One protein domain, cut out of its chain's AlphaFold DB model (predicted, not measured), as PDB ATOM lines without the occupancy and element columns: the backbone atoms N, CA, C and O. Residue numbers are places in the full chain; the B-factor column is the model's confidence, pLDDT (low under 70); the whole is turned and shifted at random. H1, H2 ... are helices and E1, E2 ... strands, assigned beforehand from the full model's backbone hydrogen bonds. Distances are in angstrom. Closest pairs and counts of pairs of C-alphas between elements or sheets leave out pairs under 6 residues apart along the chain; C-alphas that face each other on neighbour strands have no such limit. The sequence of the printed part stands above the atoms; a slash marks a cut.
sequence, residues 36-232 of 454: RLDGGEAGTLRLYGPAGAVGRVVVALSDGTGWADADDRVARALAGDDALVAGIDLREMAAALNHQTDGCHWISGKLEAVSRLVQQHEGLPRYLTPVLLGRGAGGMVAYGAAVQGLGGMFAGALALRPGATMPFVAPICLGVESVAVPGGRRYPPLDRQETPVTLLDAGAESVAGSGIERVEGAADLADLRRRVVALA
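AT A GLANCE: This is residues 36 to 232 of the 454 residues of the protein "Virulence protein" of Rhodospirillum centenum (strain ATCC 51521 / SW) (UniProt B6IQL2). Look for a strongly twisted sheet of eight strands between helices: H3 and H4 cover one face, H1 and H5 the other, making three layers. Away from it, at one end of the longest axis, is the small hairpin E7 and E8, while H2 only grazes the sheet. The printed part has 197 residues, with five named helices and ten named strands in the order E1 E2 E3 H1 E4 H2 H3 E5 H4 E6 E7 E8 E9 E10 H5. The mixed sheet runs E1 E2 E4 E3 E5 E6 E9 E10; the class is mixed, helices and strands. The whole is compact and rounded, with a radius of gyration of the C-alphas of 15.3 A and spans of 46 by 35 by 31 A.

HOW THE PARTS SIT: Begin at E1, residues 36 to 38, which forms a hairpin with E2, residues 44 to 48; N 45 and O 37 are 2.8 A apart. E3, residues 56 to 61, H1, residues 69 to 79, and E4, residues 83 to 88, make a strand-helix-strand unit, parallel neighbour strands joined through a helix, with a right-handed crossover. N 86 and O 58 are 2.8 A apart, and E2 is antiparallel to E4, with N 87 and O 46 at 2.8 A. H1 is 8.7 A over the sheet, along E4. H2, residues 90 to 97, and H3, residues 107 to 121, lead to E5, residues 131 to 135, in a split unit with E3 between its strands, also right-handed; N 133 and O 59 are 2.9 A apart. H3 runs slantwise to the strands, at 52 degrees to E4 on the local plane. H4, residues 137 to 148, joins E5 to its parallel neighbour E6, residues 156 to 160, in another right-handed unit; N 158 and O 132 are 2.8 A apart. H3, with residues 107 to 111 alone, touches H4, about perpendicular at 83 degrees; the C-alphas of Ser 108 and Ala 145 are closest, at 4.3 A. E7, residues 179 to 181, pairs with E8, residues 184 to 186, N 179 and O 186 at 2.9 A. E9, residues 197 to 200, is parallel to E6, N 198 and O 157 at 2.9 A, and to E10, residues 213 to 215, N 199 and O 213 at 2.8 A. H5, residues 221 to 231, lies over E5 and touches H1, the C-alphas of Leu 78 and Arg 225 being closest at 6.2 A. In H1 to H5 every O i to N i+4 pair is within hydrogen-bond range.

IN THESE COORDINATES: Find C-alpha 36 at (163.493, 190.760, 127.800), where E1 begins. H3, 21.0 A long, starts at (181.241, 179.822, 131.543); E3 measures 16.5 A, H4 16.4 A. H5 ends at C-alpha 231, (170.118, 166.912, 120.465).

THE WHOLE: The C-alphas of Gly 52 and Val 179, the two farthest apart, are 46.0 A apart. The printed part has no cut; its long links are E6 to E7 and E9 to E10. Mean pLDDT of the printed part is 91.5, and residue 208 is under 70.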
ATOM      1  N   ARG A  36     162.208 190.471 127.152       96.00
ATOM      2  CA  ARG A  36     163.493 190.760 127.800       96.00
ATOM      3  C   ARG A  36     163.453 190.298 129.246       96.00
ATOM      4  O   ARG A  36     162.454 190.529 129.919       96.00
ATOM      5  N   LEU A  37     164.536 189.669 129.683       94.25
ATOM      6  CA  LEU A  37     164.742 189.219 131.055       94.25
ATOM      7  C   LEU A  37     166.156 189.624 131.482       94.25
ATOM      8  O   LEU A  37     167.078 189.568 130.669       94.25
ATOM      9  N   ASP A  38     166.319 190.064 132.724       91.88
ATOM     10  CA  ASP A  38     167.640 190.337 133.287       91.88
ATOM     11  C   ASP A  38     168.372 189.009 133.528       91.88
ATOM     12  O   ASP A  38     167.887 188.171 134.282       91.88
ATOM     13  N   GLY A  39     169.493 188.796 132.837       88.94
ATOM     14  CA  GLY A  39     170.335 187.607 132.969       88.94
ATOM     15  C   GLY A  39     171.555 187.815 133.864       88.94
ATOM     16  O   GLY A  39     172.471 186.991 133.824       88.94
ATOM     17  N   GLY A  40     171.624 188.922 134.609       87.50
ATOM     18  CA  GLY A  40     172.773 189.271 135.438       87.50
ATOM     19  C   GLY A  40     174.038 189.450 134.598       87.50
ATOM     20  O   GLY A  40     174.089 190.262 133.676       87.50
ATOM     21  N   GLU A  41     175.074 188.662 134.884       84.88
ATOM     22  CA  GLU A  41     176.361 188.733 134.175       84.88
ATOM     23  C   GLU A  41     176.292 188.300 132.700       84.88
ATOM     24  O   GLU A  41     177.191 188.620 131.922       84.88
ATOM     25  N   ALA A  42     175.229 187.595 132.292       90.69
ATOM     26  CA  ALA A  42     174.967 187.301 130.883       90.69
ATOM     27  C   ALA A  42     174.392 188.511 130.117       90.69
ATOM     28  O   ALA A  42     174.269 188.460 128.890       90.69
ATOM     29  N   GLY A  43     174.052 189.595 130.820       91.31
ATOM     30  CA  GLY A  43     173.386 190.768 130.268       91.31
ATOM     31  C   GLY A  43     171.884 190.563 130.071       91.31
ATOM     32  O   GLY A  43     171.274 189.617 130.574       91.31
ATOM     33  N   THR A  44     171.259 191.467 129.317       95.69
ATOM     34  CA  THR A  44     169.815 191.409 129.059       95.69
ATOM     35  C   THR A  44     169.472 190.320 128.040       95.69
ATOM     36  O   THR A  44     169.687 190.485 126.833       95.69
ATOM     37  N   LEU A  45     168.823 189.254 128.500       97.75
ATOM     38  CA  LEU A  45     168.399 188.122 127.680       97.75
ATOM     39  C   LEU A  45     167.274 188.509 126.712       97.75
ATOM     40  O   LEU A  45     166.414 189.342 127.016       97.75
ATOM     41  N   ARG A  46     167.258 187.868 125.540       98.31
ATOM     42  CA  ARG A  46     166.175 187.939 124.545       98.31
ATOM     43  C   ARG A  46     165.448 186.603 124.513       98.31
ATOM     44  O   ARG A  46     166.028 185.613 124.086       98.31
ATOM     45  N   LEU A  47     164.197 186.577 124.950       97.75
ATOM     46  CA  LEU A  47     163.415 185.350 125.047       97.75
ATOM     47  C   LEU A  47     162.484 185.190 123.847       97.75
ATOM     48  O   LEU A  47     161.707 186.094 123.513       97.75
ATOM     49  N   TYR A  48     162.550 184.006 123.245       97.62
ATOM     50  CA  TYR A  48     161.655 183.538 122.194       97.62
ATOM     51  C   TYR A  48     161.021 182.247 122.695       97.62
ATOM     52  O   TYR A  48     161.736 181.305 123.015       97.62
ATOM     53  N   GLY A  49     159.698 182.215 122.800       93.56
ATOM     54  CA  GLY A  49     158.964 181.036 123.249       93.56
ATOM     55  C   GLY A  49     157.999 180.547 122.173       93.56
ATOM     56  O   GLY A  49     157.556 181.361 121.351       93.56
ATOM     57  N   PRO A  50     157.661 179.248 122.169       91.56
ATOM     58  CA  PRO A  50     156.604 178.728 121.320       91.56
ATOM     59  C   PRO A  50     155.235 179.252 121.768       91.56
ATOM     60  O   PRO A  50     155.056 179.711 122.894       91.56
ATOM     61  N   ALA A  51     154.242 179.162 120.883       84.69
ATOM     62  CA  ALA A  51     152.854 179.453 121.251       84.69
ATOM     63  C   ALA A  51     152.222 178.343 122.116       84.69
ATOM     64  O   ALA A  51     151.219 178.588 122.784       84.69
ATOM     65  N   GLY A  52     152.775 177.124 122.053       87.56
ATOM     66  CA  GLY A  52     152.324 175.943 122.788       87.56
ATOM     67  C   GLY A  52     153.286 175.534 123.905       87.56
ATOM     68  O   GLY A  52     154.003 176.365 124.457       87.56
ATOM     69  N   ALA A  53     153.291 174.241 124.233       88.75
ATOM     70  CA  ALA A  53     154.192 173.686 125.236       88.75
ATOM     71  C   ALA A  53     155.662 173.829 124.812       88.75
ATOM     72  O   ALA A  53     156.001 173.703 123.634       88.75
ATOM     73  N   VAL A  54     156.539 174.073 125.785       93.94
ATOM     74  CA  VAL A  54     157.986 174.081 125.562       93.94
ATOM     75  C   VAL A  54     158.475 172.638 125.528       93.94
ATOM     76  O   VAL A  54     158.467 171.956 126.548       93.94
ATOM     77  N   GLY A  55     158.905 172.175 124.355       92.56
ATOM     78  CA  GLY A  55     159.440 170.824 124.170       92.56
ATOM     79  C   GLY A  55     160.960 170.738 124.314       92.56
ATOM     80  O   GLY A  55     161.498 169.639 124.436       92.56
ATOM     81  N   ARG A  56     161.658 171.880 124.255       94.50
ATOM     82  CA  ARG A  56     163.126 171.972 124.280       94.50
ATOM     83  C   ARG A  56     163.593 173.368 124.673       94.50
ATOM     84  O   ARG A  56     162.863 174.344 124.503       94.50
ATOM     85  N   VAL A  57     164.830 173.468 125.148       97.62
ATOM     86  CA  VAL A  57     165.435 174.738 125.565       97.62
ATOM     87  C   VAL A  57     166.753 174.948 124.834       97.62
ATOM     88  O   VAL A  57     167.545 174.020 124.677       97.62
ATOM     89  N   VAL A  58     166.983 176.174 124.366       98.50
ATOM     90  CA  VAL A  58     168.201 176.565 123.652       98.50
ATOM     91  C   VAL A  58     168.785 177.815 124.292       98.50
ATOM     92  O   VAL A  58     168.116 178.843 124.370       98.50
ATOM     93  N   VAL A  59     170.053 177.755 124.690       98.62
ATOM     94  CA  VAL A  59     170.827 178.940 125.076       98.62
ATOM     95  C   VAL A  59     171.657 179.359 123.869       98.62
ATOM     96  O   VAL A  59     172.599 178.671 123.468       98.62
ATOM     97  N   ALA A  60     171.260 180.468 123.248       98.56
ATOM     98  CA  ALA A  60     171.834 180.953 122.004       98.56
ATOM     99  C   ALA A  60     172.785 182.130 122.259       98.56
ATOM    100  O   ALA A  60     172.407 183.096 122.914       98.56
ATOM    101  N   LEU A  61     173.992 182.090 121.698       98.62
ATOM    102  CA  LEU A  61     174.995 183.149 121.791       98.62
ATOM    103  C   LEU A  61     175.234 183.793 120.427       98.62
ATOM    104  O   LEU A  61     175.566 183.117 119.445       98.62
ATOM    105  N   SER A  62     175.119 185.119 120.382       98.25
ATOM    106  CA  SER A  62     175.478 185.883 119.192       98.25
ATOM    107  C   SER A  62     176.980 185.834 118.904       98.25
ATOM    108  O   SER A  62     177.799 185.401 119.711       98.25
ATOM    109  N   ASP A  63     177.361 186.379 117.758       96.25
ATOM    110  CA  ASP A  63     178.760 186.683 117.464       96.25
ATOM    111  C   ASP A  63     179.273 187.872 118.298       96.25
ATOM    112  O   ASP A  63     178.497 188.572 118.954       96.25
ATOM    113  N   GLY A  64     180.584 188.122 118.261       95.31
ATOM    114  CA  GLY A  64     181.258 189.152 119.059       95.31
ATOM    115  C   GLY A  64     180.884 190.590 118.682       95.31
ATOM    116  O   GLY A  64     181.152 191.519 119.437       95.31
ATOM    117  N   THR A  65     180.228 190.791 117.536       96.19
ATOM    118  CA  THR A  65     179.643 192.086 117.144       96.19
ATOM    119  C   THR A  65     178.285 192.358 117.800       96.19
ATOM    120  O   THR A  65     177.771 193.475 117.697       96.19
ATOM    121  N   GLY A  66     177.740 191.371 118.513       97.38
ATOM    122  CA  GLY A  66     176.455 191.415 119.195       97.38
ATOM    123  C   GLY A  66     175.336 190.730 118.413       97.38
ATOM    124  O   GLY A  66     175.537 190.182 117.323       97.38
ATOM    125  N   TRP A  67     174.143 190.744 119.000       97.69
ATOM    126  CA  TRP A  67     172.984 190.034 118.467       97.69
ATOM    127  C   TRP A  67     172.363 190.766 117.276       97.69
ATOM    128  O   TRP A  67     171.979 191.935 117.385       97.69
ATOM    129  N   ALA A  68     172.225 190.058 116.154       95.50
ATOM    130  CA  ALA A  68     171.805 190.599 114.862       95.50
ATOM    131  C   ALA A  68     170.570 189.882 114.284       95.50
ATOM    132  O   ALA A  68     170.150 188.837 114.775       95.50
ATOM    133  N   ASP A  69     170.035 190.391 113.167       93.75
ATOM    134  CA  ASP A  69     168.852 189.831 112.485       93.75
ATOM    135  C   ASP A  69     168.994 188.344 112.122       93.75
ATOM    136  O   ASP A  69     168.005 187.622 112.022       93.75
ATOM    137  N   ALA A  70     170.222 187.873 111.881       90.88
ATOM    138  CA  ALA A  70     170.478 186.459 111.624       90.88
ATOM    139  C   ALA A  70     170.190 185.589 112.857       90.88
ATOM    140  O   ALA A  70     169.617 184.513 112.708       90.88
ATOM    141  N   ASP A  71     170.538 186.073 114.051       95.38
ATOM    142  CA  ASP A  71     170.296 185.378 115.316       95.38
ATOM    143  C   ASP A  71     168.793 185.403 115.651       95.38
ATOM    144  O   ASP A  71     168.223 184.370 116.000       95.38
ATOM    145  N   ASP A  72     168.118 186.538 115.415       95.75
ATOM    146  CA  ASP A  72     166.653 186.674 115.525       95.75
ATOM    147  C   ASP A  72     165.911 185.655 114.645       95.75
ATOM    148  O   ASP A  72     164.977 184.995 115.103       95.75
ATOM    149  N   ARG A  73     166.324 185.496 113.378       94.88
ATOM    150  CA  ARG A  73     165.693 184.535 112.455       94.88
ATOM    151  C   ARG A  73     165.842 183.095 112.932       94.88
ATOM    152  O   ARG A  73     164.881 182.334 112.845       94.88
ATOM    153  N   VAL A  74     167.023 182.724 113.424       95.69
ATOM    154  CA  VAL A  74     167.270 181.374 113.950       95.69
ATOM    155  C   VAL A  74     166.438 181.137 115.208       95.69
ATOM    156  O   VAL A  74     165.720 180.144 115.275       95.69
ATOM    157  N   ALA A  75     166.456 182.071 116.162       97.25
ATOM    158  CA  ALA A  75     165.717 181.942 117.413       97.25
ATOM    159  C   ALA A  75     164.199 181.827 117.194       97.25
ATOM    160  O   ALA A  75     163.554 180.972 117.793       97.25
ATOM    161  N   ARG A  76     163.624 182.620 116.279       96.56
ATOM    162  CA  ARG A  76     162.195 182.534 115.925       96.56
ATOM    163  C   ARG A  76     161.831 181.220 115.251       96.56
ATOM    164  O   ARG A  76     160.775 180.667 115.530       96.56
ATOM    165  N   ALA A  77     162.688 180.726 114.362       95.75
ATOM    166  CA  ALA A  77     162.435 179.463 113.685       95.75
ATOM    167  C   ALA A  77     162.492 178.278 114.656       95.75
ATOM    168  O   ALA A  77     161.646 177.397 114.568       95.75
ATOM    169  N   LEU A  78     163.434 178.295 115.604       96.50
ATOM    170  CA  LEU A  78     163.498 177.310 116.683       96.50
ATOM    171  C   LEU A  78     162.297 177.430 117.627       96.50
ATOM    172  O   LEU A  78     161.734 176.415 118.007       96.50
ATOM    173  N   ALA A  79     161.838 178.643 117.948       95.69
ATOM    174  CA  ALA A  79     160.604 178.826 118.715       95.69
ATOM    175  C   ALA A  79     159.356 178.306 117.979       95.69
ATOM    176  O   ALA A  79     158.410 177.851 118.615       95.69
ATOM    177  N   GLY A  80     159.362 178.326 116.643       93.62
ATOM    178  CA  GLY A  80     158.355 177.651 115.818       93.62
ATOM    179  C   GLY A  80     158.419 176.119 115.876       93.62
ATOM    180  O   GLY A  80     157.435 175.472 115.535       93.62
ATOM    181  N   ASP A  81     159.541 175.563 116.337       92.94
ATOM    182  CA  ASP A  81     159.746 174.150 116.658       92.94
ATOM    183  C   ASP A  81     159.835 173.995 118.180       92.94
ATOM    184  O   ASP A  81     160.872 173.591 118.697       92.94
ATOM    185  N   ASP A  82     158.801 174.391 118.921       93.94
ATOM    186  CA  ASP A  82     158.620 174.183 120.373       93.94
ATOM    187  C   ASP A  82     159.796 174.575 121.294       93.94
ATOM    188  O   ASP A  82     159.852 174.134 122.447       93.94
ATOM    189  N   ALA A  83     160.760 175.367 120.813       96.00
ATOM    190  CA  ALA A  83     161.944 175.725 121.579       96.00
ATOM    191  C   ALA A  83     161.735 177.017 122.364       96.00
ATOM    192  O   ALA A  83     161.412 178.064 121.805       96.00
ATOM    193  N   LEU A  84     162.025 176.973 123.658       97.69
ATOM    194  CA  LEU A  84     162.293 178.176 124.430       97.69
ATOM    195  C   LEU A  84     163.751 178.582 124.200       97.69
ATOM    196  O   LEU A  84     164.674 177.885 124.620       97.69
ATOM    197  N   VAL A  85     163.966 179.697 123.506       98.31
ATOM    198  CA  VAL A  85     165.298 180.213 123.179       98.31
ATOM    199  C   VAL A  85     165.638 181.395 124.080       98.31
ATOM    200  O   VAL A  85     164.981 182.437 124.023       98.31
ATOM    201  N   ALA A  86     166.704 181.245 124.863       98.44
ATOM    202  CA  ALA A  86     167.343 182.306 125.627       98.44
ATOM    203  C   ALA A  86     168.519 182.877 124.824       98.44
ATOM    204  O   ALA A  86     169.576 182.260 124.710       98.44
ATOM    205  N   GLY A  87     168.317 184.047 124.223       98.50
ATOM    206  CA  GLY A  87     169.320 184.737 123.424       98.50
ATOM    207  C   GLY A  87     170.227 185.645 124.251       98.50
ATOM    208  O   GLY A  87     169.738 186.555 124.920       98.50
ATOM    209  N   ILE A  88     171.537 185.431 124.147       98.62
ATOM    210  CA  ILE A  88     172.602 186.182 124.815       98.62
ATOM    211  C   ILE A  88     173.352 187.031 123.782       98.62
ATOM    212  O   ILE A  88     173.904 186.512 122.805       98.62
ATOM    213  N   ASP A  89     173.397 188.346 124.009       98.31
ATOM    214  CA  ASP A  89     174.247 189.262 123.244       98.31
ATOM    215  C   ASP A  89     175.691 189.146 123.754       98.31
ATOM    216  O   ASP A  89     176.050 189.674 124.807       98.31
ATOM    217  N   LEU A  90     176.536 188.427 123.010       97.81
ATOM    218  CA  LEU A  90     177.899 188.124 123.443       97.81
ATOM    219  C   LEU A  90     178.748 189.379 123.646       97.81
ATOM    220  O   LEU A  90     179.658 189.371 124.467       97.81
ATOM    221  N   ARG A  91     178.474 190.469 122.924       97.12
ATOM    222  CA  ARG A  91     179.213 191.720 123.115       97.12
ATOM    223  C   ARG A  91     178.946 192.299 124.505       97.12
ATOM    224  O   ARG A  91     179.873 192.804 125.129       97.12
ATOM    225  N   GLU A  92     177.704 192.222 124.977       96.31
ATOM    226  CA  GLU A  92     177.310 192.660 126.321       96.31
ATOM    227  C   GLU A  92     177.909 191.741 127.394       96.31
ATOM    228  O   GLU A  92     178.607 192.221 128.286       96.31
ATOM    229  N   MET A  93     177.743 190.421 127.244       96.06
ATOM    230  CA  MET A  93     178.309 189.432 128.171       96.06
ATOM    231  C   MET A  93     179.840 189.532 128.259       96.06
ATOM    232  O   MET A  93     180.409 189.547 129.348       96.06
ATOM    233  N   ALA A  94     180.537 189.635 127.123       95.75
ATOM    234  CA  ALA A  94     181.990 189.765 127.104       95.75
ATOM    235  C   ALA A  94     182.453 191.093 127.713       95.75
ATOM    236  O   ALA A  94     183.484 191.115 128.378       95.75
ATOM    237  N   ALA A  95     181.710 192.189 127.530       94.06
ATOM    238  CA  ALA A  95     182.022 193.446 128.203       94.06
ATOM    239  C   ALA A  95     181.947 193.287 129.728       94.06
ATOM    240  O   ALA A  95     182.892 193.669 130.412       94.06
ATOM    241  N   ALA A  96     180.888 192.655 130.248       91.88
ATOM    242  CA  ALA A  96     180.733 192.402 131.679       91.88
ATOM    243  C   ALA A  96     181.853 191.507 132.240       91.88
ATOM    244  O   ALA A  96     182.512 191.874 133.213       91.88
ATOM    245  N   LEU A  97     182.122 190.366 131.599       92.62
ATOM    246  CA  LEU A  97     183.114 189.402 132.084       92.62
ATOM    247  C   LEU A  97     184.552 189.914 131.973       92.62
ATOM    248  O   LEU A  97     185.366 189.641 132.848       92.62
ATOM    249  N   ASN A  98     184.870 190.727 130.965       94.25
ATOM    250  CA  ASN A  98     186.218 191.281 130.805       94.25
ATOM    251  C   ASN A  98     186.584 192.353 131.842       94.25
ATOM    252  O   ASN A  98     187.749 192.740 131.916       94.25
ATOM    253  N   HIS A  99     185.630 192.809 132.660       90.88
ATOM    254  CA  HIS A  99     185.931 193.599 133.855       90.88
ATOM    255  C   HIS A  99     186.433 192.744 135.031       90.88
ATOM    256  O   HIS A  99     187.025 193.290 135.959       90.88
ATOM    257  N   GLN A 100     186.236 191.424 134.992       87.50
ATOM    258  CA  GLN A 100     186.666 190.472 136.015       87.50
ATOM    259  C   GLN A 100     187.903 189.715 135.523       87.50
ATOM    260  O   GLN A 100     187.810 188.647 134.924       87.50
ATOM    261  N   THR A 101     189.086 190.293 135.726       85.44
ATOM    262  CA  THR A 101     190.333 189.748 135.163       85.44
ATOM    263  C   THR A 101     191.065 188.763 136.072       85.44
ATOM    264  O   THR A 101     192.001 188.109 135.614       85.44
ATOM    265  N   ASP A 102     190.665 188.670 137.339       85.75
ATOM    266  CA  ASP A 102     191.293 187.792 138.323       85.75
ATOM    267  C   ASP A 102     190.696 186.379 138.254       85.75
ATOM    268  O   ASP A 102     189.489 186.198 138.093       85.75
ATOM    269  N   GLY A 103     191.547 185.360 138.395       89.62
ATOM    270  CA  GLY A 103     191.122 183.959 138.370       89.62
ATOM    271  C   GLY A 103     190.713 183.468 136.978       89.62
ATOM    272  O   GLY A 103     191.412 183.701 135.989       89.62
ATOM    273  N   CYS A 104     189.616 182.716 136.912       94.00
ATOM    274  CA  CYS A 104     189.079 182.150 135.681       94.00
ATOM    275  C   CYS A 104     187.544 182.156 135.680       94.00
ATOM    276  O   CYS A 104     186.908 182.205 136.731       94.00
ATOM    277  N   HIS A 105     186.932 182.074 134.498       93.56
ATOM    278  CA  HIS A 105     185.478 182.027 134.357       93.56
ATOM    279  C   HIS A 105     184.944 180.592 134.245       93.56
ATOM    280  O   HIS A 105     185.377 179.810 133.392       93.56
ATOM    281  N   TRP A 106     183.926 180.280 135.046       91.44
ATOM    282  CA  TRP A 106     183.038 179.126 134.871       91.44
ATOM    283  C   TRP A 106     181.897 179.477 133.904       91.44
ATOM    284  O   TRP A 106     180.782 179.801 134.301       91.44
ATOM    285  N   ILE A 107     182.196 179.483 132.605       94.25
ATOM    286  CA  ILE A 107     181.241 179.822 131.543       94.25
ATOM    287  C   ILE A 107     180.114 178.800 131.460       94.25
ATOM    288  O   ILE A 107     178.963 179.200 131.308       94.25
ATOM    289  N   SER A 108     180.415 177.507 131.585       93.50
ATOM    290  CA  SER A 108     179.383 176.468 131.603       93.50
ATOM    291  C   SER A 108     178.358 176.732 132.714       93.50
ATOM    292  O   SER A 108     177.164 176.790 132.435       93.50
ATOM    293  N   GLY A 109     178.818 177.027 133.936       90.38
ATOM    294  CA  GLY A 109     177.952 177.376 135.069       90.38
ATOM    295  C   GLY A 109     177.092 178.614 134.802       90.38
ATOM    296  O   GLY A 109     175.891 178.599 135.058       90.38
ATOM    297  N   LYS A 110     177.665 179.661 134.196       92.06
ATOM    298  CA  LYS A 110     176.917 180.877 133.824       92.06
ATOM    299  C   LYS A 110     175.828 180.600 132.778       92.06
ATOM    300  O   LYS A 110     174.719 181.114 132.902       92.06
ATOM    301  N   LEU A 111     176.115 179.792 131.755       96.12
ATOM    302  CA  LEU A 111     175.129 179.452 130.720       96.12
ATOM    303  C   LEU A 111     174.043 178.503 131.238       96.12
ATOM    304  O   LEU A 111     172.880 178.637 130.855       96.12
ATOM    305  N   GLU A 112     174.391 177.579 132.133       92.94
ATOM    306  CA  GLU A 112     173.400 176.760 132.829       92.94
ATOM    307  C   GLU A 112     172.508 177.624 133.731       92.94
ATOM    308  O   GLU A 112     171.289 177.472 133.695       92.94
ATOM    309  N   ALA A 113     173.071 178.585 134.468       90.44
ATOM    310  CA  ALA A 113     172.292 179.512 135.288       90.44
ATOM    311  C   ALA A 113     171.279 180.311 134.448       90.44
ATOM    312  O   ALA A 113     170.124 180.435 134.848       90.44
ATOM    313  N   VAL A 114     171.662 180.767 133.247       94.69
ATOM    314  CA  VAL A 114     170.724 181.389 132.292       94.69
ATOM    315  C   VAL A 114     169.590 180.434 131.918       94.69
ATOM    316  O   VAL A 114     168.426 180.830 131.937       94.69
ATOM    317  N   SER A 115     169.911 179.179 131.589       95.19
ATOM    318  CA  SER A 115     168.905 178.162 131.270       95.19
ATOM    319  C   SER A 115     167.928 177.964 132.430       95.19
ATOM    320  O   SER A 115     166.720 178.085 132.245       95.19
ATOM    321  N   ARG A 116     168.443 177.730 133.640       92.62
ATOM    322  CA  ARG A 116     167.631 177.527 134.844       92.62
ATOM    323  C   ARG A 116     166.733 178.733 135.128       92.62
ATOM    324  O   ARG A 116     165.528 178.557 135.280       92.62
ATOM    325  N   LEU A 117     167.292 179.947 135.110       91.88
ATOM    326  CA  LEU A 117     166.554 181.198 135.301       91.88
ATOM    327  C   LEU A 117     165.377 181.310 134.329       91.88
ATOM    328  O   LEU A 117     164.251 181.576 134.740       91.88
ATOM    329  N   VAL A 118     165.638 181.118 133.036       94.31
ATOM    330  CA  VAL A 118     164.618 181.262 131.993       94.31
ATOM    331  C   VAL A 118     163.536 180.199 132.147       94.31
ATOM    332  O   VAL A 118     162.355 180.516 132.055       94.31
ATOM    333  N   GLN A 119     163.909 178.955 132.437       94.50
ATOM    334  CA  GLN A 119     162.939 177.877 132.604       94.50
ATOM    335  C   GLN A 119     162.058 178.055 133.848       94.50
ATOM    336  O   GLN A 119     160.856 177.798 133.785       94.50
ATOM    337  N   GLN A 120     162.624 178.544 134.952       90.06
ATOM    338  CA  GLN A 120     161.858 178.891 136.152       90.06
ATOM    339  C   GLN A 120     160.947 180.091 135.909       90.06
ATOM    340  O   GLN A 120     159.779 180.062 136.288       90.06
ATOM    341  N   HIS A 121     161.448 181.122 135.222       91.19
ATOM    342  CA  HIS A 121     160.660 182.301 134.867       91.19
ATOM    343  C   HIS A 121     159.441 181.952 134.001       91.19
ATOM    344  O   HIS A 121     158.365 182.512 134.196       91.19
ATOM    345  N   GLU A 122     159.593 181.010 133.067       91.88
ATOM    346  CA  GLU A 122     158.490 180.501 132.242       91.88
ATOM    347  C   GLU A 122     157.630 179.434 132.951       91.88
ATOM    348  O   GLU A 122     156.642 178.975 132.379       91.88
ATOM    349  N   GLY A 123     157.976 179.035 134.180       90.06
ATOM    350  CA  GLY A 123     157.203 178.080 134.976       90.06
ATOM    351  C   GLY A 123     157.180 176.667 134.393       90.06
ATOM    352  O   GLY A 123     156.145 176.001 134.447       90.06
ATOM    353  N   LEU A 124     158.290 176.206 133.803       91.06
ATOM    354  CA  LEU A 124     158.350 174.862 133.231       91.06
ATOM    355  C   LEU A 124     158.144 173.795 134.322       91.06
ATOM    356  O   LEU A 124     158.729 173.889 135.407       91.06
ATOM    357  N   PRO A 125     157.366 172.732 134.042       86.19
ATOM    358  CA  PRO A 125     157.042 171.711 135.039       86.19
ATOM    359  C   PRO A 125     158.252 170.862 135.444       86.19
ATOM    360  O   PRO A 125     158.245 170.274 136.520       86.19
ATOM    361  N   ARG A 126     159.292 170.818 134.610       86.62
ATOM    362  CA  ARG A 126     160.569 170.145 134.858       86.62
ATOM    363  C   ARG A 126     161.688 170.910 134.165       86.62
ATOM    364  O   ARG A 126     161.418 171.632 133.203       86.62
ATOM    365  N   TYR A 127     162.923 170.691 134.595       89.19
ATOM    366  CA  TYR A 127     164.079 171.182 133.858       89.19
ATOM    367  C   TYR A 127     164.285 170.381 132.569       89.19
ATOM    368  O   TYR A 127     164.358 169.153 132.591       89.19
ATOM    369  N   LEU A 128     164.396 171.080 131.447       92.19
ATOM    370  CA  LEU A 128     164.791 170.529 130.160       92.19
ATOM    371  C   LEU A 128     166.260 170.873 129.923       92.19
ATOM    372  O   LEU A 128     166.624 172.051 129.873       92.19
ATOM    373  N   THR A 129     167.112 169.862 129.755       93.06
ATOM    374  CA  THR A 129     168.541 170.084 129.515       93.06
ATOM    375  C   THR A 129     168.748 170.922 128.242       93.06
ATOM    376  O   THR A 129     168.277 170.533 127.168       93.06
ATOM    377  N   PRO A 130     169.431 172.078 128.322       96.94
ATOM    378  CA  PRO A 130     169.526 173.009 127.204       96.94
ATOM    379  C   PRO A 130     170.511 172.543 126.126       96.94
ATOM    380  O   PRO A 130     171.553 171.952 126.414       96.94
ATOM    381  N   VAL A 131     170.223 172.904 124.875       98.12
ATOM    382  CA  VAL A 131     171.201 172.899 123.777       98.12
ATOM    383  C   VAL A 131     171.919 174.245 123.751       98.12
ATOM    384  O   VAL A 131     171.277 175.297 123.777       98.12
ATOM    385  N   LEU A 132     173.246 174.233 123.648       98.44
ATOM    386  CA  LEU A 132     174.019 175.441 123.375       98.44
ATOM    387  C   LEU A 132     174.084 175.688 121.868       98.44
ATOM    388  O   LEU A 132     174.387 174.788 121.087       98.44
ATOM    389  N   LEU A 133     173.844 176.923 121.446       98.38
ATOM    390  CA  LEU A 133     173.943 177.324 120.047       98.38
ATOM    391  C   LEU A 133     174.744 178.616 119.954       98.38
ATOM    392  O   LEU A 133     174.374 179.606 120.566       98.38
ATOM    393  N   GLY A 134     175.818 178.650 119.173       97.19
ATOM    394  CA  GLY A 134     176.652 179.846 119.075       97.19
ATOM    395  C   GLY A 134     177.122 180.134 117.660       97.19
ATOM    396  O   GLY A 134     177.423 179.211 116.908       97.19
ATOM    397  N   ARG A 135     177.240 181.417 117.299       94.81
ATOM    398  CA  ARG A 135     177.777 181.863 116.001       94.81
ATOM    399  C   ARG A 135     179.089 182.623 116.168       94.81
ATOM    400  O   ARG A 135     179.181 183.491 117.028       94.81
ATOM    401  N   GLY A 136     180.088 182.353 115.328       94.50
ATOM    402  CA  GLY A 136     181.352 183.099 115.335       94.50
ATOM    403  C   GLY A 136     182.059 182.997 116.687       94.50
ATOM    404  O   GLY A 136     182.329 181.894 117.169       94.50
ATOM    405  N   ALA A 137     182.311 184.136 117.338       95.75
ATOM    406  CA  ALA A 137     182.847 184.145 118.703       95.75
ATOM    407  C   ALA A 137     181.900 183.465 119.717       95.75
ATOM    408  O   ALA A 137     182.372 182.796 120.633       95.75
ATOM    409  N   GLY A 138     180.579 183.533 119.522       97.12
ATOM    410  CA  GLY A 138     179.603 182.809 120.347       97.12
ATOM    411  C   GLY A 138     179.666 181.304 120.153       97.12
ATOM    412  O   GLY A 138     179.459 180.557 121.102       97.12
ATOM    413  N   GLY A 139     180.031 180.846 118.951       95.44
ATOM    414  CA  GLY A 139     180.306 179.433 118.689       95.44
ATOM    415  C   GLY A 139     181.506 178.937 119.494       95.44
ATOM    416  O   GLY A 139     181.469 177.839 120.042       95.44
ATOM    417  N   MET A 140     182.539 179.774 119.634       94.94
ATOM    418  CA  MET A 140     183.701 179.467 120.470       94.94
ATOM    419  C   MET A 140     183.347 179.411 121.964       94.94
ATOM    420  O   MET A 140     183.824 178.527 122.673       94.94
ATOM    421  N   VAL A 141     182.476 180.304 122.443       96.69
ATOM    422  CA  VAL A 141     181.977 180.271 123.829       96.69
ATOM    423  C   VAL A 141     181.110 179.034 124.080       96.69
ATOM    424  O   VAL A 141     181.317 178.363 125.086       96.69
ATOM    425  N   ALA A 142     180.205 178.681 123.160       96.00
ATOM    426  CA  ALA A 142     179.389 177.466 123.255       96.00
ATOM    427  C   ALA A 142     180.255 176.194 123.296       96.00
ATOM    428  O   ALA A 142     180.027 175.323 124.131       96.00
ATOM    429  N   TYR A 143     181.288 176.118 122.449       94.00
ATOM    430  CA  TYR A 143     182.284 175.045 122.494       94.00
ATOM    431  C   TYR A 143     183.012 174.998 123.844       94.00
ATOM    432  O   TYR A 143     183.059 173.952 124.483       94.00
ATOM    433  N   GLY A 144     183.556 176.129 124.305       92.94
ATOM    434  CA  GLY A 144     184.289 176.181 125.570       92.94
ATOM    435  C   GLY A 144     183.428 175.806 126.772       92.94
ATOM    436  O   GLY A 144     183.903 175.107 127.659       92.94
ATOM    437  N   ALA A 145     182.158 176.212 126.775       94.62
ATOM    438  CA  ALA A 145     181.189 175.830 127.794       94.62
ATOM    439  C   ALA A 145     180.870 174.330 127.759       94.62
ATOM    440  O   ALA A 145     180.802 173.712 128.812       94.62
ATOM    441  N   ALA A 146     180.720 173.731 126.577       92.50
ATOM    442  CA  ALA A 146     180.486 172.293 126.447       92.50
ATOM    443  C   ALA A 146     181.686 171.449 126.904       92.50
ATOM    444  O   ALA A 146     181.499 170.369 127.447       92.50
ATOM    445  N   VAL A 147     182.909 171.949 126.702       90.12
ATOM    446  CA  VAL A 147     184.136 171.284 127.169       90.12
ATOM    447  C   VAL A 147     184.390 171.509 128.662       90.12
ATOM    448  O   VAL A 147     184.949 170.646 129.327       90.12
ATOM    449  N   GLN A 148     184.019 172.674 129.194       91.00
ATOM    450  CA  GLN A 148     184.104 172.960 130.628       91.00
ATOM    451  C   GLN A 148     182.983 172.281 131.425       91.00
ATOM    452  O   GLN A 148     183.130 172.041 132.620       91.00
ATOM    453  N   GLY A 149     181.836 172.050 130.790       86.25
ATOM    454  CA  GLY A 149     180.671 171.426 131.395       86.25
ATOM    455  C   GLY A 149     180.857 169.927 131.591       86.25
ATOM    456  O   GLY A 149     181.498 169.251 130.792       86.25
ATOM    457  N   LEU A 150     180.244 169.425 132.654       78.81
ATOM    458  CA  LEU A 150     180.185 168.002 132.969       78.81
ATOM    459  C   LEU A 150     179.006 167.344 132.242       78.81
ATOM    460  O   LEU A 150     178.075 168.028 131.799       78.81
ATOM    461  N   GLY A 151     179.026 166.018 132.137       77.88
ATOM    462  CA  GLY A 151     177.958 165.222 131.543       77.88
ATOM    463  C   GLY A 151     176.580 165.579 132.104       77.88
ATOM    464  O   GLY A 151     176.403 165.774 133.304       77.88
ATOM    465  N   GLY A 152     175.593 165.711 131.214       79.56
ATOM    466  CA  GLY A 152     174.208 166.037 131.578       79.56
ATOM    467  C   GLY A 152     173.905 167.528 131.778       79.56
ATOM    468  O   GLY A 152     172.732 167.891 131.819       79.56
ATOM    469  N   MET A 153     174.915 168.408 131.823       87.38
ATOM    470  CA  MET A 153     174.716 169.862 131.950       87.38
ATOM    471  C   MET A 153     174.085 170.485 130.693       87.38
ATOM    472  O   MET A 153     173.238 171.378 130.781       87.38
ATOM    473  N   PHE A 154     174.477 169.987 129.517       93.56
ATOM    474  CA  PHE A 154     173.962 170.396 128.212       93.56
ATOM    475  C   PHE A 154     173.620 169.161 127.377       93.56
ATOM    476  O   PHE A 154     174.341 168.165 127.402       93.56
ATOM    477  N   ALA A 155     172.550 169.238 126.586       94.38
ATOM    478  CA  ALA A 155     172.166 168.170 125.661       94.38
ATOM    479  C   ALA A 155     173.139 168.076 124.468       94.38
ATOM    480  O   ALA A 155     173.268 167.045 123.814       94.38
ATOM    481  N   GLY A 156     173.839 169.176 124.193       94.81
ATOM    482  CA  GLY A 156     174.887 169.287 123.193       94.81
ATOM    483  C   GLY A 156     175.181 170.748 122.869       94.81
ATOM    484  O   GLY A 156     174.467 171.650 123.320       94.81
ATOM    485  N   ALA A 157     176.208 170.989 122.059       96.06
ATOM    486  CA  ALA A 157     176.529 172.313 121.545       96.06
ATOM    487  C   ALA A 157     176.704 172.330 120.025       96.06
ATOM    488  O   ALA A 157     177.423 171.521 119.441       96.06
ATOM    489  N   LEU A 158     176.078 173.315 119.387       96.69
ATOM    490  CA  LEU A 158     176.211 173.612 117.969       96.69
ATOM    491  C   LEU A 158     177.000 174.912 117.810       96.69
ATOM    492  O   LEU A 158     176.502 176.001 118.109       96.69
ATOM    493  N   ALA A 159     178.235 174.806 117.329       95.19
ATOM    494  CA  ALA A 159     179.110 175.948 117.105       95.19
ATOM    495  C   ALA A 159     179.193 176.258 115.605       95.19
ATOM    496  O   ALA A 159     179.813 175.522 114.839       95.19
ATOM    497  N   LEU A 160     178.568 177.354 115.174       94.19
ATOM    498  CA  LEU A 160     178.515 177.786 113.777       94.19
ATOM    499  C   LEU A 160     179.669 178.729 113.471       94.19
ATOM    500  O   LEU A 160     179.763 179.814 114.053       94.19
ATOM    501  N   ARG A 161     180.496 178.348 112.496       92.62
ATOM    502  CA  ARG A 161     181.697 179.072 112.065       92.62
ATOM    503  C   ARG A 161     182.525 179.562 113.263       92.62
ATOM    504  O   ARG A 161     182.800 180.763 113.347       92.62
ATOM    505  N   PRO A 162     182.861 178.684 114.231       93.25
ATOM    506  CA  PRO A 162     183.533 179.102 115.448       93.25
ATOM    507  C   PRO A 162     184.910 179.680 115.130       93.25
ATOM    508  O   PRO A 162     185.667 179.125 114.329       93.25
ATOM    509  N   GLY A 163     185.232 180.796 115.783       88.31
ATOM    510  CA  GLY A 163     186.592 181.325 115.791       88.31
ATOM    511  C   GLY A 163     187.540 180.466 116.637       88.31
ATOM    512  O   GLY A 163     187.116 179.575 117.367       88.31
ATOM    513  N   ALA A 164     188.836 180.770 116.570       89.81
ATOM    514  CA  ALA A 164     189.872 180.115 117.379       89.81
ATOM    515  C   ALA A 164     190.088 180.767 118.760       89.81
ATOM    516  O   ALA A 164     190.850 180.260 119.582       89.81
ATOM    517  N   THR A 165     189.485 181.937 118.984       93.38
ATOM    518  CA  THR A 165     189.771 182.812 120.125       93.38
ATOM    519  C   THR A 165     188.566 182.868 121.054       93.38
ATOM    520  O   THR A 165     187.488 183.298 120.648       93.38
ATOM    521  N   MET A 166     188.764 182.469 122.309       95.00
ATOM    522  CA  MET A 166     187.816 182.702 123.394       95.00
ATOM    523  C   MET A 166     187.804 184.202 123.727       95.00
ATOM    524  O   MET A 166     188.877 184.729 124.027       95.00
ATOM    525  N   PRO A 167     186.653 184.897 123.706       96.19
ATOM    526  CA  PRO A 167     186.584 186.362 123.756       96.19
ATOM    527  C   PRO A 167     186.697 186.951 125.178       96.19
ATOM    528  O   PRO A 167     186.131 188.009 125.461       96.19
ATOM    529  N   PHE A 168     187.419 186.270 126.075       96.06
ATOM    530  CA  PHE A 168     187.600 186.676 127.470       96.06
ATOM    531  C   PHE A 168     189.067 186.991 127.779       96.06
ATOM    532  O   PHE A 168     189.966 186.334 127.254       96.06
ATOM    533  N   VAL A 169     189.312 188.004 128.614       95.12
ATOM    534  CA  VAL A 169     190.649 188.414 129.074       95.12
ATOM    535  C   VAL A 169     191.203 187.395 130.068       95.12
ATOM    536  O   VAL A 169     192.332 186.915 129.897       95.12
ATOM    537  N   ALA A 170     190.402 187.040 131.077       94.69
ATOM    538  CA  ALA A 170     190.702 185.948 131.991       94.69
ATOM    539  C   ALA A 170     190.474 184.586 131.303       94.69
ATOM    540  O   ALA A 170     189.659 184.473 130.377       94.69
ATOM    541  N   PRO A 171     191.212 183.536 131.701       95.25
ATOM    542  CA  PRO A 171     190.966 182.190 131.206       95.25
ATOM    543  C   PRO A 171     189.603 181.649 131.657       95.25
ATOM    544  O   PRO A 171     189.011 182.133 132.614       95.25
ATOM    545  N   ILE A 172     189.115 180.602 130.999       94.12
ATOM    546  CA  ILE A 172     188.041 179.759 131.521       94.12
ATOM    547  C   ILE A 172     188.653 178.653 132.384       94.12
ATOM    548  O   ILE A 172     189.767 178.195 132.119       94.12
ATOM    549  N   CYS A 173     187.950 178.253 133.440       92.12
ATOM    550  CA  CYS A 173     188.417 177.259 134.405       92.12
ATOM    551  C   CYS A 173     188.460 175.854 133.783       92.12
ATOM    552  O   CYS A 173     187.497 175.104 133.886       92.12
ATOM    553  N   LEU A 174     189.562 175.525 133.103       87.56
ATOM    554  CA  LEU A 174     189.811 174.215 132.480       87.56
ATOM    555  C   LEU A 174     191.031 173.482 133.064       87.56
ATOM    556  O   LEU A 174     191.314 172.344 132.686       87.56
ATOM    557  N   GLY A 175     191.803 174.146 133.931       85.00
ATOM    558  CA  GLY A 175     193.064 173.609 134.453       85.00
ATOM    559  C   GLY A 175     194.145 173.406 133.382       85.00
ATOM    560  O   GLY A 175     195.088 172.653 133.604       85.00
ATOM    561  N   VAL A 176     194.007 174.046 132.216       87.56
ATOM    562  CA  VAL A 176     195.009 174.044 131.141       87.56
ATOM    563  C   VAL A 176     195.514 175.457 130.889       87.56
ATOM    564  O   VAL A 176     194.759 176.431 130.975       87.56
ATOM    565  N   GLU A 177     196.797 175.579 130.561       90.75
ATOM    566  CA  GLU A 177     197.390 176.869 130.229       90.75
ATOM    567  C   GLU A 177     196.856 177.372 128.880       90.75
ATOM    568  O   GLU A 177     196.749 176.628 127.904       90.75
ATOM    569  N   SER A 178     196.508 178.656 128.824       93.19
ATOM    570  CA  SER A 178     196.007 179.324 127.620       93.19
ATOM    571  C   SER A 178     196.879 180.521 127.273       93.19
ATOM    572  O   SER A 178     197.431 181.175 128.159       93.19
ATOM    573  N   VAL A 179     196.957 180.856 125.988       94.94
ATOM    574  CA  VAL A 179     197.802 181.939 125.476       94.94
ATOM    575  C   VAL A 179     196.954 183.175 125.200       94.94
ATOM    576  O   VAL A 179     195.943 183.094 124.500       94.94
ATOM    577  N   ALA A 180     197.370 184.326 125.729       95.75
ATOM    578  CA  ALA A 180     196.748 185.606 125.406       95.75
ATOM    579  C   ALA A 180     197.027 185.984 123.942       95.75
ATOM    580  O   ALA A 180     198.164 185.920 123.474       95.75
ATOM    581  N   VAL A 181     195.987 186.395 123.224       95.25
ATOM    582  CA  VAL A 181     196.049 186.830 121.825       95.25
ATOM    583  C   VAL A 181     195.194 188.087 121.635       95.25
ATOM    584  O   VAL A 181     194.347 188.388 122.478       95.25
ATOM    585  N   PRO A 182     195.348 188.834 120.527       94.06
ATOM    586  CA  PRO A 182     194.411 189.905 120.210       94.06
ATOM    587  C   PRO A 182     192.962 189.393 120.219       94.06
ATOM    588  O   PRO A 182     192.633 188.417 119.542       94.06
ATOM    589  N   GLY A 183     192.106 190.050 121.003       90.19
ATOM    590  CA  GLY A 183     190.690 189.700 121.136       90.19
ATOM    591  C   GLY A 183     190.361 188.620 122.173       90.19
ATOM    592  O   GLY A 183     189.190 188.276 122.287       90.19
ATOM    593  N   GLY A 184     191.337 188.100 122.929       95.19
ATOM    594  CA  GLY A 184     191.075 187.193 124.050       95.19
ATOM    595  C   GLY A 184     192.159 186.135 124.233       95.19
ATOM    596  O   GLY A 184     193.339 186.463 124.371       95.19
ATOM    597  N   ARG A 185     191.780 184.853 124.254       94.88
ATOM    598  CA  ARG A 185     192.708 183.742 124.535       94.88
ATOM    599  C   ARG A 185     192.546 182.559 123.589       94.88
ATOM    600  O   ARG A 185     191.438 182.251 123.155       94.88
ATOM    601  N   ARG A 186     193.649 181.861 123.314       93.62
ATOM    602  CA  ARG A 186     193.675 180.568 122.611       93.62
ATOM    603  C   ARG A 186     194.005 179.443 123.582       93.62
ATOM    604  O   ARG A 186     194.843 179.610 124.468       93.62
ATOM    605  N   TYR A 187     193.361 178.303 123.377       91.12
ATOM    606  CA  TYR A 187     193.548 177.094 124.175       91.12
ATOM    607  C   TYR A 187     194.225 176.016 123.326       91.12
ATOM    608  O   TYR A 187     194.030 176.005 122.104       91.12
ATOM    609  N   PRO A 188     195.011 175.117 123.942       88.00
ATOM    610  CA  PRO A 188     195.415 173.885 123.278       88.00
ATOM    611  C   PRO A 188     194.175 173.039 122.927       88.00
ATOM    612  O   PRO A 188     193.087 173.309 123.447       88.00
ATOM    613  N   PRO A 189     194.313 172.016 122.064       82.31
ATOM    614  CA  PRO A 189     193.252 171.037 121.858       82.31
ATOM    615  C   PRO A 189     192.766 170.460 123.190       82.31
ATOM    616  O   PRO A 189     193.574 170.197 124.084       82.31
ATOM    617  N   LEU A 190     191.451 170.306 123.330       76.94
ATOM    618  CA  LEU A 190     190.830 169.863 124.576       76.94
ATOM    619  C   LEU A 190     190.221 168.472 124.366       76.94
ATOM    620  O   LEU A 190     189.282 168.322 123.593       76.94
ATOM    621  N   ASP A 191     190.753 167.470 125.067       74.25
ATOM    622  CA  ASP A 191     190.334 166.061 124.976       74.25
ATOM    623  C   ASP A 191     189.555 165.628 126.230       74.25
ATOM    624  O   ASP A 191     189.924 164.679 126.919       74.25
ATOM    625  N   ARG A 192     188.517 166.389 126.592       70.38
ATOM    626  CA  ARG A 192     187.706 166.168 127.811       70.38
ATOM    627  C   ARG A 192     186.212 166.343 127.559       70.38
ATOM    628  O   ARG A 192     185.497 166.952 128.341       70.38
ATOM    629  N   GLN A 193     185.760 165.888 126.402       75.25
ATOM    630  CA  GLN A 193     184.415 166.174 125.947       75.25
ATOM    631  C   GLN A 193     183.421 165.097 126.395       75.25
ATOM    632  O   GLN A 193     183.372 164.016 125.814       75.25
ATOM    633  N   GLU A 194     182.587 165.429 127.379       83.12
ATOM    634  CA  GLU A 194     181.431 164.609 127.778       83.12
ATOM    635  C   GLU A 194     180.138 165.054 127.073       83.12
ATOM    636  O   GLU A 194     179.274 164.240 126.761       83.12
ATOM    637  N   THR A 195     180.021 166.350 126.768       89.25
ATOM    638  CA  THR A 195     178.880 166.933 126.046       89.25
ATOM    639  C   THR A 195     179.081 166.823 124.528       89.25
ATOM    640  O   THR A 195     180.101 167.310 124.031       89.25
ATOM    641  N   PRO A 196     178.123 166.296 123.738       91.81
ATOM    642  CA  PRO A 196     178.229 166.273 122.278       91.81
ATOM    643  C   PRO A 196     178.426 167.676 121.683       91.81
ATOM    644  O   PRO A 196     177.684 168.601 122.005       91.81
ATOM    645  N   VAL A 197     179.402 167.851 120.790       92.88
ATOM    646  CA  VAL A 197     179.659 169.123 120.088       92.88
ATOM    647  C   VAL A 197     179.747 168.859 118.597       92.88
ATOM    648  O   VAL A 197     180.531 168.018 118.152       92.88
ATOM    649  N   THR A 198     179.018 169.671 117.837       94.12
ATOM    650  CA  THR A 198     179.145 169.757 116.387       94.12
ATOM    651  C   THR A 198     179.676 171.135 115.997       94.12
ATOM    652  O   THR A 198     179.075 172.165 116.318       94.12
ATOM    653  N   LEU A 199     180.783 171.163 115.253       93.69
ATOM    654  CA  LEU A 199     181.287 172.369 114.600       93.69
ATOM    655  C   LEU A 199     180.753 172.418 113.165       93.69
ATOM    656  O   LEU A 199     181.047 171.543 112.347       93.69
ATOM    657  N   LEU A 200     179.979 173.455 112.865       93.38
ATOM    658  CA  LEU A 200     179.341 173.666 111.569       93.38
ATOM    659  C   LEU A 200     180.111 174.734 110.795       93.38
ATOM    660  O   LEU A 200     180.238 175.858 111.279       93.38
ATOM    661  N   ASP A 201     180.600 174.399 109.600       90.38
ATOM    662  CA  ASP A 201     181.355 175.313 108.730       90.38
ATOM    663  C   ASP A 201     182.595 175.915 109.428       90.38
ATOM    664  O   ASP A 201     182.868 177.117 109.408       90.38
ATOM    665  N   ALA A 202     183.330 175.070 110.153       87.31
ATOM    666  CA  ALA A 202     184.489 175.493 110.928       87.31
ATOM    667  C   ALA A 202     185.719 175.699 110.031       87.31
ATOM    668  O   ALA A 202     186.101 174.814 109.269       87.31
ATOM    669  N   GLY A 203     186.377 176.857 110.154       82.50
ATOM    670  CA  GLY A 203     187.606 177.146 109.412       82.50
ATOM    671  C   GLY A 203     188.796 176.287 109.864       82.50
ATOM    672  O   GLY A 203     188.786 175.712 110.952       82.50
ATOM    673  N   ALA A 204     189.860 176.251 109.057       73.25
ATOM    674  CA  ALA A 204     191.064 175.457 109.339       73.25
ATOM    675  C   ALA A 204     191.767 175.823 110.664       73.25
ATOM    676  O   ALA A 204     192.418 174.976 111.263       73.25
ATOM    677  N   GLU A 205     191.617 177.065 111.138       72.69
ATOM    678  CA  GLU A 205     192.158 177.522 112.430       72.69
ATOM    679  C   GLU A 205     191.212 177.289 113.622       72.69
ATOM    680  O   GLU A 205     191.521 177.705 114.735       72.69
ATOM    681  N   SER A 206     190.043 176.675 113.414       72.06
ATOM    682  CA  SER A 206     189.088 176.407 114.496       72.06
ATOM    683  C   SER A 206     189.649 175.444 115.546       72.06
ATOM    684  O   SER A 206     190.588 174.688 115.304       72.06
ATOM    685  N   VAL A 207     189.036 175.467 116.731       74.38
ATOM    686  CA  VAL A 207     189.367 174.576 117.850       74.38
ATOM    687  C   VAL A 207     189.424 173.115 117.440       74.38
ATOM    688  O   VAL A 207     188.594 172.666 116.654       74.38
ATOM    689  N   ALA A 208     190.391 172.377 117.981       69.25
ATOM    690  CA  ALA A 208     190.571 170.945 117.775       69.25
ATOM    691  C   ALA A 208     190.357 170.175 119.086       69.25
ATOM    692  O   ALA A 208     190.560 170.719 120.170       69.25
ATOM    693  N   GLY A 209     189.966 168.911 118.965       71.62
ATOM    694  CA  GLY A 209     189.724 168.003 120.082       71.62
ATOM    695  C   GLY A 209     189.182 166.671 119.571       71.62
ATOM    696  O   GLY A 209     188.627 166.598 118.467       71.62
ATOM    697  N   SER A 210     189.396 165.614 120.341       71.38
ATOM    698  CA  SER A 210     188.780 164.305 120.122       71.38
ATOM    699  C   SER A 210     187.275 164.339 120.423       71.38
ATOM    700  O   SER A 210     186.819 165.118 121.251       71.38
ATOM    701  N   GLY A 211     186.485 163.518 119.721       75.69
ATOM    702  CA  GLY A 211     185.033 163.406 119.957       75.69
ATOM    703  C   GLY A 211     184.158 164.502 119.330       75.69
ATOM    704  O   GLY A 211     182.936 164.423 119.421       75.69
ATOM    705  N   ILE A 212     184.753 165.479 118.639       86.25
ATOM    706  CA  ILE A 212     184.032 166.588 118.000       86.25
ATOM    707  C   ILE A 212     183.555 166.203 116.590       86.25
ATOM    708  O   ILE A 212     184.366 165.874 115.719       86.25
ATOM    709  N   GLU A 213     182.253 166.333 116.317       90.75
ATOM    710  CA  GLU A 213     181.708 166.214 114.958       90.75
ATOM    711  C   GLU A 213     182.029 167.486 114.158       90.75
ATOM    712  O   GLU A 213     181.771 168.605 114.606       90.75
ATOM    713  N   ARG A 214     182.567 167.331 112.943       90.69
ATOM    714  CA  ARG A 214     182.787 168.442 112.007       90.69
ATOM    715  C   ARG A 214     181.949 168.251 110.762       90.69
ATOM    716  O   ARG A 214     182.002 167.197 110.134       90.69
ATOM    717  N   VAL A 215     181.230 169.300 110.389       91.06
ATOM    718  CA  VAL A 215     180.372 169.310 109.205       91.06
ATOM    719  C   VAL A 215     180.803 170.467 108.320       91.06
ATOM    720  O   VAL A 215     180.767 171.628 108.735       91.06
ATOM    721  N   GLU A 216     181.241 170.137 107.110       87.31
ATOM    722  CA  GLU A 216     181.658 171.117 106.111       87.31
ATOM    723  C   GLU A 216     180.456 171.681 105.342       87.31
ATOM    724  O   GLU A 216     179.469 170.985 105.095       87.31
ATOM    725  N   GLY A 217     180.576 172.942 104.918       80.69
ATOM    726  CA  GLY A 217     179.545 173.650 104.164       80.69
ATOM    727  C   GLY A 217     178.607 174.469 105.049       80.69
ATOM    728  O   GLY A 217     178.399 174.177 106.226       80.69
ATOM    729  N   ALA A 218     178.040 175.528 104.468       74.69
ATOM    730  CA  ALA A 218     177.157 176.436 105.187       74.69
ATOM    731  C   ALA A 218     175.911 175.692 105.698       74.69
ATOM    732  O   ALA A 218     175.073 175.260 104.904       74.69
ATOM    733  N   ALA A 219     175.775 175.578 107.022       79.62
ATOM    734  CA  ALA A 219     174.561 175.066 107.642       79.62
ATOM    735  C   ALA A 219     173.404 176.039 107.378       79.62
ATOM    736  O   ALA A 219     173.428 177.194 107.820       79.62
ATOM    737  N   ASP A 220     172.398 175.580 106.636       88.31
ATOM    738  CA  ASP A 220     171.167 176.337 106.455       88.31
ATOM    739  C   ASP A 220     170.271 176.241 107.701       88.31
ATOM    740  O   ASP A 220     170.488 175.452 108.624       88.31
ATOM    741  N   LEU A 221     169.235 177.077 107.738       91.75
ATOM    742  CA  LEU A 221     168.314 177.121 108.867       91.75
ATOM    743  C   LEU A 221     167.590 175.784 109.097       91.75
ATOM    744  O   LEU A 221     167.275 175.453 110.236       91.75
ATOM    745  N   ALA A 222     167.314 175.017 108.040       93.06
ATOM    746  CA  ALA A 222     166.640 173.732 108.170       93.06
ATOM    747  C   ALA A 222     167.561 172.681 108.807       93.06
ATOM    748  O   ALA A 222     167.095 171.888 109.622       93.06
ATOM    749  N   ASP A 223     168.854 172.688 108.480       93.00
ATOM    750  CA  ASP A 223     169.849 171.828 109.119       93.00
ATOM    751  C   ASP A 223     170.019 172.148 110.600       93.00
ATOM    752  O   ASP A 223     169.956 171.246 111.436       93.00
ATOM    753  N   LEU A 224     170.119 173.434 110.940       93.69
ATOM    754  CA  LEU A 224     170.202 173.873 112.334       93.69
ATOM    755  C   LEU A 224     169.000 173.407 113.155       93.69
ATOM    756  O   LEU A 224     169.177 172.835 114.228       93.69
ATOM    757  N   ARG A 225     167.784 173.590 112.627       95.12
ATOM    758  CA  ARG A 225     166.546 173.124 113.271       95.12
ATOM    759  C   ARG A 225     166.570 171.614 113.508       95.12
ATOM    760  O   ARG A 225     166.343 171.173 114.631       95.12
ATOM    761  N   ARG A 226     166.928 170.822 112.488       95.19
ATOM    762  CA  ARG A 226     167.037 169.357 112.616       95.19
ATOM    763  C   ARG A 226     168.043 168.937 113.686       95.19
ATOM    764  O   ARG A 226     167.751 168.024 114.449       95.19
ATOM    765  N   ARG A 227     169.206 169.590 113.755       95.31
ATOM    766  CA  ARG A 227     170.252 169.266 114.737       95.31
ATOM    767  C   ARG A 227     169.843 169.615 116.161       95.31
ATOM    768  O   ARG A 227     170.067 168.808 117.055       95.31
ATOM    769  N   VAL A 228     169.196 170.763 116.374       95.31
ATOM    770  CA  VAL A 228     168.647 171.116 117.694       95.31
ATOM    771  C   VAL A 228     167.608 170.084 118.135       95.31
ATOM    772  O   VAL A 228     167.676 169.606 119.261       95.31
ATOM    773  N   VAL A 229     166.693 169.689 117.244       92.62
ATOM    774  CA  VAL A 229     165.689 168.650 117.537       92.62
ATOM    775  C   VAL A 229     166.336 167.291 117.824       92.62
ATOM    776  O   VAL A 229     165.849 166.562 118.679       92.62
ATOM    777  N   ALA A 230     167.430 166.946 117.141       93.31
ATOM    778  CA  ALA A 230     168.147 165.693 117.376       93.31
ATOM    779  C   ALA A 230     168.875 165.665 118.731       93.31
ATOM    780  O   ALA A 230     168.898 164.621 119.377       93.31
ATOM    781  N   LEU A 231     169.453 166.792 119.161       92.56
ATOM    782  CA  LEU A 231     170.118 166.912 120.465       92.56
ATOM    783  C   LEU A 231     169.114 166.968 121.623       92.56
ATOM    784  O   LEU A 231     169.347 166.368 122.666       92.56
ATOM    785  N   ALA A 232     167.998 167.672 121.434       88.00
ATOM    786  CA  ALA A 232     166.926 167.808 122.415       88.00
ATOM    787  C   ALA A 232     165.591 167.338 121.809       88.00
ATOM    788  O   ALA A 232     164.761 168.170 121.398       88.00
TER     789      ALA A 232